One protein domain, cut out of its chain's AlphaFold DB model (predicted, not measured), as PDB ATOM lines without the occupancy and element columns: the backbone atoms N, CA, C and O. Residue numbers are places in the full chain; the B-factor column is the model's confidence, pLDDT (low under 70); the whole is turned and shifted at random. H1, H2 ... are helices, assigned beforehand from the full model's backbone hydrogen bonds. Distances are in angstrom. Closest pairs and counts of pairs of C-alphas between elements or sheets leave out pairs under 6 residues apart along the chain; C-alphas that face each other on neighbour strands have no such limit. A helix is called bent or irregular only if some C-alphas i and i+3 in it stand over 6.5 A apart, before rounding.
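This is residues 365 to 429 of the 430 residues of the protein "Dynamin_M domain-containing protein" of Bimuria novae-zelandiae CBS 107.79 (UniProt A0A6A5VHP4). Two helices follow each other nearly end to end in a long rod, H1 making one arm and H2 the other, and the chain between them, residues 388 to 412, makes a wide loop to one side of their meeting place. The far part of H1, residues 365 to 379, and the far part of H2 with the last residues, 421 to 429, stick out in opposite directions from a small body. The printed part has 65 residues with two named helices, H1 then H2, and no named strand; its class is all helix. It is only just loose, close to extended, with a radius of gyration of the C-alphas of 15.7 A, and the C-alphas span 57 by 25 by 16 A.

H1 holds residues 365 to 387 and is 32.6 A long from first to last C-alpha, from C-alpha 365 at (61.497, 109.737, 126.114) to C-alpha 387 at (87.254, 119.443, 108.598). H2 holds residues 413 to 427 and is 21.2 A long, ending with C-alpha 427 at (102.399, 140.481, 108.099).

H1 and H2 touch, H1 with residues 385 to 387 alone and H2 with residues 413 to 414 alone. Their closest C-alphas are those of Leu 386 and Arg 414, 5.5 A apart. The two run the same way at a shallow tilt of 30 degrees, and their centres are 28.5 A apart. In both H1 and H2 every O i to N i+4 pair is within hydrogen-bond range. Neither helix is bent.

The C-alphas farthest apart are those of Asp 365 and Arg 429, at 57.6 A. Without the stretches that stand free, the body of 41 residues spans 27 by 21 by 11 A. The printed part has no cut. The link from H1 to H2, 25 residues, is long. The mean pLDDT of the printed part is 87.2, and residue 398 is under 70.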
ATOM      1  N   ASP A 365      60.592 110.469 127.004       92.38
ATOM      2  CA  ASP A 365      61.497 109.737 126.114       92.38
ATOM      3  C   ASP A 365      61.501 110.308 124.686       92.38
ATOM      4  O   ASP A 365      62.569 110.520 124.113       92.38
ATOM      5  N   GLU A 366      60.338 110.688 124.139       90.81
ATOM      6  CA  GLU A 366      60.239 111.438 122.872       90.81
ATOM      7  C   GLU A 366      61.043 112.754 122.905       90.81
ATOM      8  O   GLU A 366      61.655 113.149 121.906       90.81
ATOM      9  N   GLN A 367      61.063 113.444 124.051       92.06
ATOM     10  CA  GLN A 367      61.816 114.688 124.231       92.06
ATOM     11  C   GLN A 367      63.325 114.424 124.340       92.06
ATOM     12  O   GLN A 367      64.106 115.115 123.684       92.06
ATOM     13  N   HIS A 368      63.740 113.399 125.089       93.88
ATOM     14  CA  HIS A 368      65.142 112.979 125.199       93.88
ATOM     15  C   HIS A 368      65.714 112.505 123.853       93.88
ATOM     16  O   HIS A 368      66.803 112.929 123.463       93.88
ATOM     17  N   ILE A 369      64.959 111.698 123.099       91.94
ATOM     18  CA  ILE A 369      65.335 111.240 121.754       91.94
ATOM     19  C   ILE A 369      65.503 112.434 120.807       91.94
ATOM     20  O   ILE A 369      66.485 112.495 120.065       91.94
ATOM     21  N   MET A 370      64.595 113.418 120.841       91.25
ATOM     22  CA  MET A 370      64.750 114.636 120.040       91.25
ATOM     23  C   MET A 370      65.981 115.452 120.454       91.25
ATOM     24  O   MET A 370      66.723 115.913 119.587       91.25
ATOM     25  N   LEU A 371      66.220 115.627 121.756       93.25
ATOM     26  CA  LEU A 371      67.369 116.385 122.252       93.25
ATOM     27  C   LEU A 371      68.695 115.737 121.822       93.25
ATOM     28  O   LEU A 371      69.604 116.447 121.390       93.25
ATOM     29  N   MET A 372      68.779 114.402 121.836       95.06
ATOM     30  CA  MET A 372      69.927 113.675 121.286       95.06
ATOM     31  C   MET A 372      70.051 113.827 119.765       95.06
ATOM     32  O   MET A 372      71.139 114.160 119.300       95.06
ATOM     33  N   LYS A 373      68.963 113.698 118.986       93.62
ATOM     34  CA  LYS A 373      68.977 113.966 117.528       93.62
ATOM     35  C   LYS A 373      69.527 115.369 117.209       93.62
ATOM     36  O   LYS A 373      70.312 115.525 116.274       93.62
ATOM     37  N   VAL A 374      69.149 116.386 117.991       93.44
ATOM     38  CA  VAL A 374      69.652 117.767 117.848       93.44
ATOM     39  C   VAL A 374      71.126 117.875 118.250       93.44
ATOM     40  O   VAL A 374      71.914 118.450 117.503       93.44
ATOM     41  N   SER A 375      71.512 117.296 119.391       96.38
ATOM     42  CA  SER A 375      72.894 117.302 119.893       96.38
ATOM     43  C   SER A 375      73.867 116.642 118.908       96.38
ATOM     44  O   SER A 375      74.889 117.233 118.557       96.38
ATOM     45  N   MET A 376      73.505 115.468 118.377       96.19
ATOM     46  CA  MET A 376      74.270 114.763 117.344       96.19
ATOM     47  C   MET A 376      74.422 115.620 116.085       96.19
ATOM     48  O   MET A 376      75.546 115.858 115.653       96.19
ATOM     49  N   ARG A 377      73.327 116.193 115.558       94.44
ATOM     50  CA  ARG A 377      73.401 117.063 114.372       94.44
ATOM     51  C   ARG A 377      74.312 118.277 114.585       94.44
ATOM     52  O   ARG A 377      75.041 118.645 113.670       94.44
ATOM     53  N   ILE A 378      74.292 118.897 115.766       93.50
ATOM     54  CA  ILE A 378      75.195 120.013 116.093       93.50
ATOM     55  C   ILE A 378      76.651 119.530 116.152       93.50
ATOM     56  O   ILE A 378      77.534 120.187 115.606       93.50
ATOM     57  N   ASN A 379      76.909 118.372 116.765       94.94
ATOM     58  CA  ASN A 379      78.243 117.780 116.847       94.94
ATOM     59  C   ASN A 379      78.818 117.469 115.451       94.94
ATOM     60  O   ASN A 379      79.963 117.817 115.166       94.94
ATOM     61  N   ASP A 380      78.008 116.890 114.564       94.00
ATOM     62  CA  ASP A 380      78.411 116.543 113.200       94.00
ATOM     63  C   ASP A 380      78.580 117.784 112.309       94.00
ATOM     64  O   ASP A 380      79.538 117.858 111.540       94.00
ATOM     65  N   LEU A 381      77.743 118.816 112.474       92.50
ATOM     66  CA  LEU A 381      77.970 120.128 111.854       92.50
ATOM     67  C   LEU A 381      79.304 120.746 112.298       92.50
ATOM     68  O   LEU A 381      80.026 121.284 111.461       92.50
ATOM     69  N   ILE A 382      79.665 120.649 113.581       91.50
ATOM     70  CA  ILE A 382      80.941 121.172 114.095       91.50
ATOM     71  C   ILE A 382      82.134 120.383 113.529       91.50
ATOM     72  O   ILE A 382      83.102 121.010 113.098       91.50
ATOM     73  N   LYS A 383      82.062 119.045 113.445       92.19
ATOM     74  CA  LYS A 383      83.090 118.226 112.763       92.19
ATOM     75  C   LYS A 383      83.274 118.675 111.315       92.19
ATOM     76  O   LYS A 383      84.374 119.060 110.933       92.19
ATOM     77  N   CYS A 384      82.187 118.736 110.543       91.19
ATOM     78  CA  CYS A 384      82.214 119.209 109.160       91.19
ATOM     79  C   CYS A 384      82.796 120.627 109.040       91.19
ATOM     80  O   CYS A 384      83.557 120.899 108.110       91.19
ATOM     81  N   ALA A 385      82.499 121.524 109.990       89.81
ATOM     82  CA  ALA A 385      83.016 122.891 109.990       89.81
ATOM     83  C   ALA A 385      84.540 122.970 110.195       89.81
ATOM     84  O   ALA A 385      85.200 123.785 109.538       89.81
ATOM     85  N   LEU A 386      85.071 122.121 111.084       89.56
ATOM     86  CA  LEU A 386      86.498 121.979 111.400       89.56
ATOM     87  C   LEU A 386      87.268 121.248 110.291       89.56
ATOM     88  O   LEU A 386      88.387 121.631 109.959       89.56
ATOM     89  N   GLU A 387      86.667 120.219 109.694       89.56
ATOM     90  CA  GLU A 387      87.254 119.443 108.598       89.56
ATOM     91  C   GLU A 387      87.254 120.207 107.265       89.56
ATOM     92  O   GLU A 387      88.161 120.013 106.459       89.56
ATOM     93  N   GLY A 388      86.291 121.107 107.036       86.12
ATOM     94  CA  GLY A 388      86.109 121.814 105.759       86.12
ATOM     95  C   GLY A 388      85.019 121.224 104.851       86.12
ATOM     96  O   GLY A 388      84.941 121.556 103.670       86.12
ATOM     97  N   HIS A 389      84.169 120.340 105.376       88.19
ATOM     98  CA  HIS A 389      83.137 119.618 104.626       88.19
ATOM     99  C   HIS A 389      81.811 120.402 104.542       88.19
ATOM    100  O   HIS A 389      80.781 120.000 105.084       88.19
ATOM    101  N   TYR A 390      81.818 121.528 103.822       86.50
ATOM    102  CA  TYR A 390      80.695 122.480 103.717       86.50
ATOM    103  C   TYR A 390      79.538 122.028 102.802       86.50
ATOM    104  O   TYR A 390      79.149 122.738 101.880       86.50
ATOM    105  N   ARG A 391      78.980 120.830 103.036       82.19
ATOM    106  CA  ARG A 391      77.867 120.262 102.240       82.19
ATOM    107  C   ARG A 391      76.475 120.363 102.886       82.19
ATOM    108  O   ARG A 391      75.490 120.166 102.182       82.19
ATOM    109  N   ASP A 392      76.361 120.646 104.188       84.81
ATOM    110  CA  ASP A 392      75.047 120.860 104.831       84.81
ATOM    111  C   ASP A 392      74.488 122.259 104.501       84.81
ATOM    112  O   ASP A 392      75.219 123.252 104.458       84.81
ATOM    113  N   ILE A 393      73.166 122.328 104.329       85.44
ATOM    114  CA  ILE A 393      72.353 123.535 104.101       85.44
ATOM    115  C   ILE A 393      72.672 124.657 105.113       85.44
ATOM    116  O   ILE A 393      72.570 125.837 104.779       85.44
ATOM    117  N   PHE A 394      73.094 124.313 106.333       85.75
ATOM    118  CA  PHE A 394      73.559 125.251 107.354       85.75
ATOM    119  C   PHE A 394      74.679 126.183 106.863       85.75
ATOM    120  O   PHE A 394      74.659 127.370 107.193       85.75
ATOM    121  N   PHE A 395      75.633 125.678 106.077       84.19
ATOM    122  CA  PHE A 395      76.764 126.470 105.583       84.19
ATOM    123  C   PHE A 395      76.365 127.384 104.419       84.19
ATOM    124  O   PHE A 395      76.813 128.527 104.371       84.19
ATOM    125  N   GLY A 396      75.464 126.915 103.551       79.88
ATOM    126  CA  GLY A 396      75.016 127.633 102.356       79.88
ATOM    127  C   GLY A 396      76.055 127.660 101.229       79.88
ATOM    128  O   GLY A 396      77.101 127.015 101.305       79.88
ATOM    129  N   SER A 397      75.755 128.410 100.166       74.62
ATOM    130  CA  SER A 397      76.729 128.759  99.129       74.62
ATOM    131  C   SER A 397      77.771 129.740  99.672       74.62
ATOM    132  O   SER A 397      77.435 130.644 100.434       74.62
ATOM    133  N   SER A 398      79.027 129.588  99.245       67.56
ATOM    134  CA  SER A 398      80.037 130.642  99.363       67.56
ATOM    135  C   SER A 398      79.706 131.764  98.380       67.56
ATOM    136  O   SER A 398      79.749 131.548  97.167       67.56
ATOM    137  N   ASP A 399      79.395 132.949  98.894       72.50
ATOM    138  CA  ASP A 399      79.134 134.124  98.066       72.50
ATOM    139  C   ASP A 399      80.479 134.804  97.773       72.50
ATOM    140  O   ASP A 399      81.056 135.443  98.655       72.50
ATOM    141  N   MET A 400      81.008 134.633  96.558       72.31
ATOM    142  CA  MET A 400      82.369 135.069  96.190       72.31
ATOM    143  C   MET A 400      82.553 136.599  96.205       72.31
ATOM    144  O   MET A 400      83.680 137.076  96.301       72.31
ATOM    145  N   ASP A 401      81.453 137.357  96.150       74.50
ATOM    146  CA  ASP A 401      81.435 138.825  96.227       74.50
ATOM    147  C   ASP A 401      81.582 139.363  97.667       74.50
ATOM    148  O   ASP A 401      81.716 140.569  97.875       74.50
ATOM    149  N   ILE A 402      81.523 138.486  98.679       76.88
ATOM    150  CA  ILE A 402      81.639 138.836 100.100       76.88
ATOM    151  C   ILE A 402      83.029 138.410 100.609       76.88
ATOM    152  O   ILE A 402      83.436 137.274 100.360       76.88
ATOM    153  N   PRO A 403      83.754 139.254 101.373       76.00
ATOM    154  CA  PRO A 403      85.009 138.857 102.014       76.00
ATOM    155  C   PRO A 403      84.888 137.554 102.823       76.00
ATOM    156  O   PRO A 403      83.841 137.252 103.401       76.00
ATOM    157  N   VAL A 404      85.966 136.763 102.862       77.94
ATOM    158  CA  VAL A 404      85.976 135.423 103.490       77.94
ATOM    159  C   VAL A 404      85.629 135.500 104.982       77.94
ATOM    160  O   VAL A 404      84.902 134.656 105.499       77.94
ATOM    161  N   ASP A 405      86.092 136.552 105.651       74.31
ATOM    162  CA  ASP A 405      85.853 136.872 107.062       74.31
ATOM    163  C   ASP A 405      84.449 137.428 107.379       74.31
ATOM    164  O   ASP A 405      84.180 137.797 108.523       74.31
ATOM    165  N   SER A 406      83.547 137.508 106.393       78.00
ATOM    166  CA  SER A 406      82.338 138.327 106.483       78.00
ATOM    167  C   SER A 406      81.039 137.586 106.134       78.00
ATOM    168  O   SER A 406      80.993 136.617 105.374       78.00
ATOM    169  N   GLY A 407      79.925 138.080 106.685       79.75
ATOM    170  CA  GLY A 407      78.567 137.710 106.270       79.75
ATOM    171  C   GLY A 407      78.248 136.212 106.367       79.75
ATOM    172  O   GLY A 407      78.160 135.654 107.461       79.75
ATOM    173  N   ARG A 408      77.999 135.569 105.215       75.75
ATOM    174  CA  ARG A 408      77.715 134.122 105.133       75.75
ATOM    175  C   ARG A 408      78.987 133.271 105.148       75.75
ATOM    176  O   ARG A 408      78.967 132.187 105.728       75.75
ATOM    177  N   ASN A 409      80.082 133.779 104.585       78.44
ATOM    178  CA  ASN A 409      81.340 133.047 104.423       78.44
ATOM    179  C   ASN A 409      81.987 132.712 105.782       78.44
ATOM    180  O   ASN A 409      82.573 131.642 105.928       78.44
ATOM    181  N   LEU A 410      81.702 133.508 106.824       80.06
ATOM    182  CA  LEU A 410      81.994 133.211 108.238       80.06
ATOM    183  C   LEU A 410      81.579 131.811 108.726       80.06
ATOM    184  O   LEU A 410      82.145 131.305 109.694       80.06
ATOM    185  N   ARG A 411      80.591 131.165 108.092       82.12
ATOM    186  CA  ARG A 411      80.176 129.796 108.446       82.12
ATOM    187  C   ARG A 411      81.223 128.747 108.055       82.12
ATOM    188  O   ARG A 411      81.227 127.654 108.618       82.12
ATOM    189  N   GLN A 412      82.121 129.072 107.127       85.75
ATOM    190  CA  GLN A 412      83.162 128.185 106.614       85.75
ATOM    191  C   GLN A 412      84.431 128.252 107.482       85.75
ATOM    192  O   GLN A 412      85.507 128.628 107.026       85.75
ATOM    193  N   PHE A 413      84.287 127.903 108.766       86.75
ATOM    194  CA  PHE A 413      85.269 128.163 109.831       86.75
ATOM    195  C   PHE A 413      86.737 127.853 109.472       86.75
ATOM    196  O   PHE A 413      87.598 128.716 109.636       86.75
ATOM    197  N   ARG A 414      87.040 126.660 108.936       88.50
ATOM    198  CA  ARG A 414      88.397 126.274 108.507       88.50
ATOM    199  C   ARG A 414      88.956 127.213 107.431       88.50
ATOM    200  O   ARG A 414      90.121 127.587 107.528       88.50
ATOM    201  N   ALA A 415      88.146 127.613 106.449       86.94
ATOM    202  CA  ALA A 415      88.568 128.524 105.385       86.94
ATOM    203  C   ALA A 415      88.873 129.932 105.929       86.94
ATOM    204  O   ALA A 415      89.901 130.510 105.581       86.94
ATOM    205  N   VAL A 416      88.049 130.440 106.855       88.62
ATOM    206  CA  VAL A 416      88.293 131.719 107.552       88.62
ATOM    207  C   VAL A 416      89.594 131.667 108.357       88.62
ATOM    208  O   VAL A 416      90.428 132.559 108.246       88.62
ATOM    209  N   VAL A 417      89.815 130.597 109.128       90.38
ATOM    210  CA  VAL A 417      91.049 130.414 109.912       90.38
ATOM    211  C   VAL A 417      92.277 130.287 109.005       90.38
ATOM    212  O   VAL A 417      93.326 130.838 109.325       90.38
ATOM    213  N   GLN A 418      92.168 129.619 107.854       90.69
ATOM    214  CA  GLN A 418      93.256 129.555 106.872       90.69
ATOM    215  C   GLN A 418      93.566 130.935 106.263       90.69
ATOM    216  O   GLN A 418      94.738 131.292 106.159       90.69
ATOM    217  N   TYR A 419      92.542 131.724 105.925       90.19
ATOM    218  CA  TYR A 419      92.686 133.093 105.414       90.19
ATOM    219  C   TYR A 419      93.393 134.016 106.420       90.19
ATOM    220  O   TYR A 419      94.416 134.613 106.087       90.19
ATOM    221  N   LEU A 420      92.925 134.047 107.673       90.69
ATOM    222  CA  LEU A 420      93.527 134.849 108.747       90.69
ATOM    223  C   LEU A 420      94.966 134.409 109.071       90.69
ATOM    224  O   LEU A 420      95.843 135.248 109.253       90.69
ATOM    225  N   ASN A 421      95.242 133.099 109.077       93.69
ATOM    226  CA  ASN A 421      96.605 132.588 109.257       93.69
ATOM    227  C   ASN A 421      97.531 132.950 108.083       93.69
ATOM    228  O   ASN A 421      98.738 133.053 108.284       93.69
ATOM    229  N   THR A 422      96.989 133.134 106.873       92.62
ATOM    230  CA  THR A 422      97.771 133.571 105.707       92.62
ATOM    231  C   THR A 422      98.117 135.051 105.827       92.62
ATOM    232  O   THR A 422      99.291 135.387 105.732       92.62
ATOM    233  N   GLN A 423      97.141 135.908 106.159       91.62
ATOM    234  CA  GLN A 423      97.388 137.327 106.455       91.62
ATOM    235  C   GLN A 423      98.462 137.497 107.537       91.62
ATOM    236  O   GLN A 423      99.462 138.163 107.303       91.62
ATOM    237  N   PHE A 424      98.322 136.805 108.673       93.69
ATOM    238  CA  PHE A 424      99.314 136.854 109.750       93.69
ATOM    239  C   PHE A 424     100.708 136.365 109.311       93.69
ATOM    240  O   PHE A 424     101.721 136.910 109.745       93.69
ATOM    241  N   ALA A 425     100.784 135.345 108.449       95.00
ATOM    242  CA  ALA A 425     102.056 134.851 107.925       95.00
ATOM    243  C   ALA A 425     102.718 135.812 106.922       95.00
ATOM    244  O   ALA A 425     103.938 135.756 106.773       95.00
ATOM    245  N   ASP A 426     101.946 136.673 106.254       94.00
ATOM    246  CA  ASP A 426     102.457 137.726 105.376       94.00
ATOM    247  C   ASP A 426     102.818 139.003 106.152       94.00
ATOM    248  O   ASP A 426     103.883 139.561 105.904       94.00
ATOM    249  N   ASP A 427     102.040 139.398 107.166       94.38
ATOM    250  CA  ASP A 427     102.399 140.481 108.099       94.38
ATOM    251  C   ASP A 427     103.736 140.191 108.811       94.38
ATOM    252  O   ASP A 427     104.588 141.066 108.934       94.38
ATOM    253  N   MET A 428     103.960 138.938 109.228       92.19
ATOM    254  CA  MET A 428     105.186 138.480 109.904       92.19
ATOM    255  C   MET A 428     106.410 138.301 108.976       92.19
ATOM    256  O   MET A 428     107.437 137.779 109.419       92.19
ATOM    257  N   ARG A 429     106.318 138.678 107.690       85.00
ATOM    258  CA  ARG A 429     107.433 138.640 106.717       85.00
ATOM    259  C   ARG A 429     108.096 140.001 106.474       85.00
ATOM    260  O   ARG A 429     109.078 140.041 105.728       85.00
TER     261      ARG A 429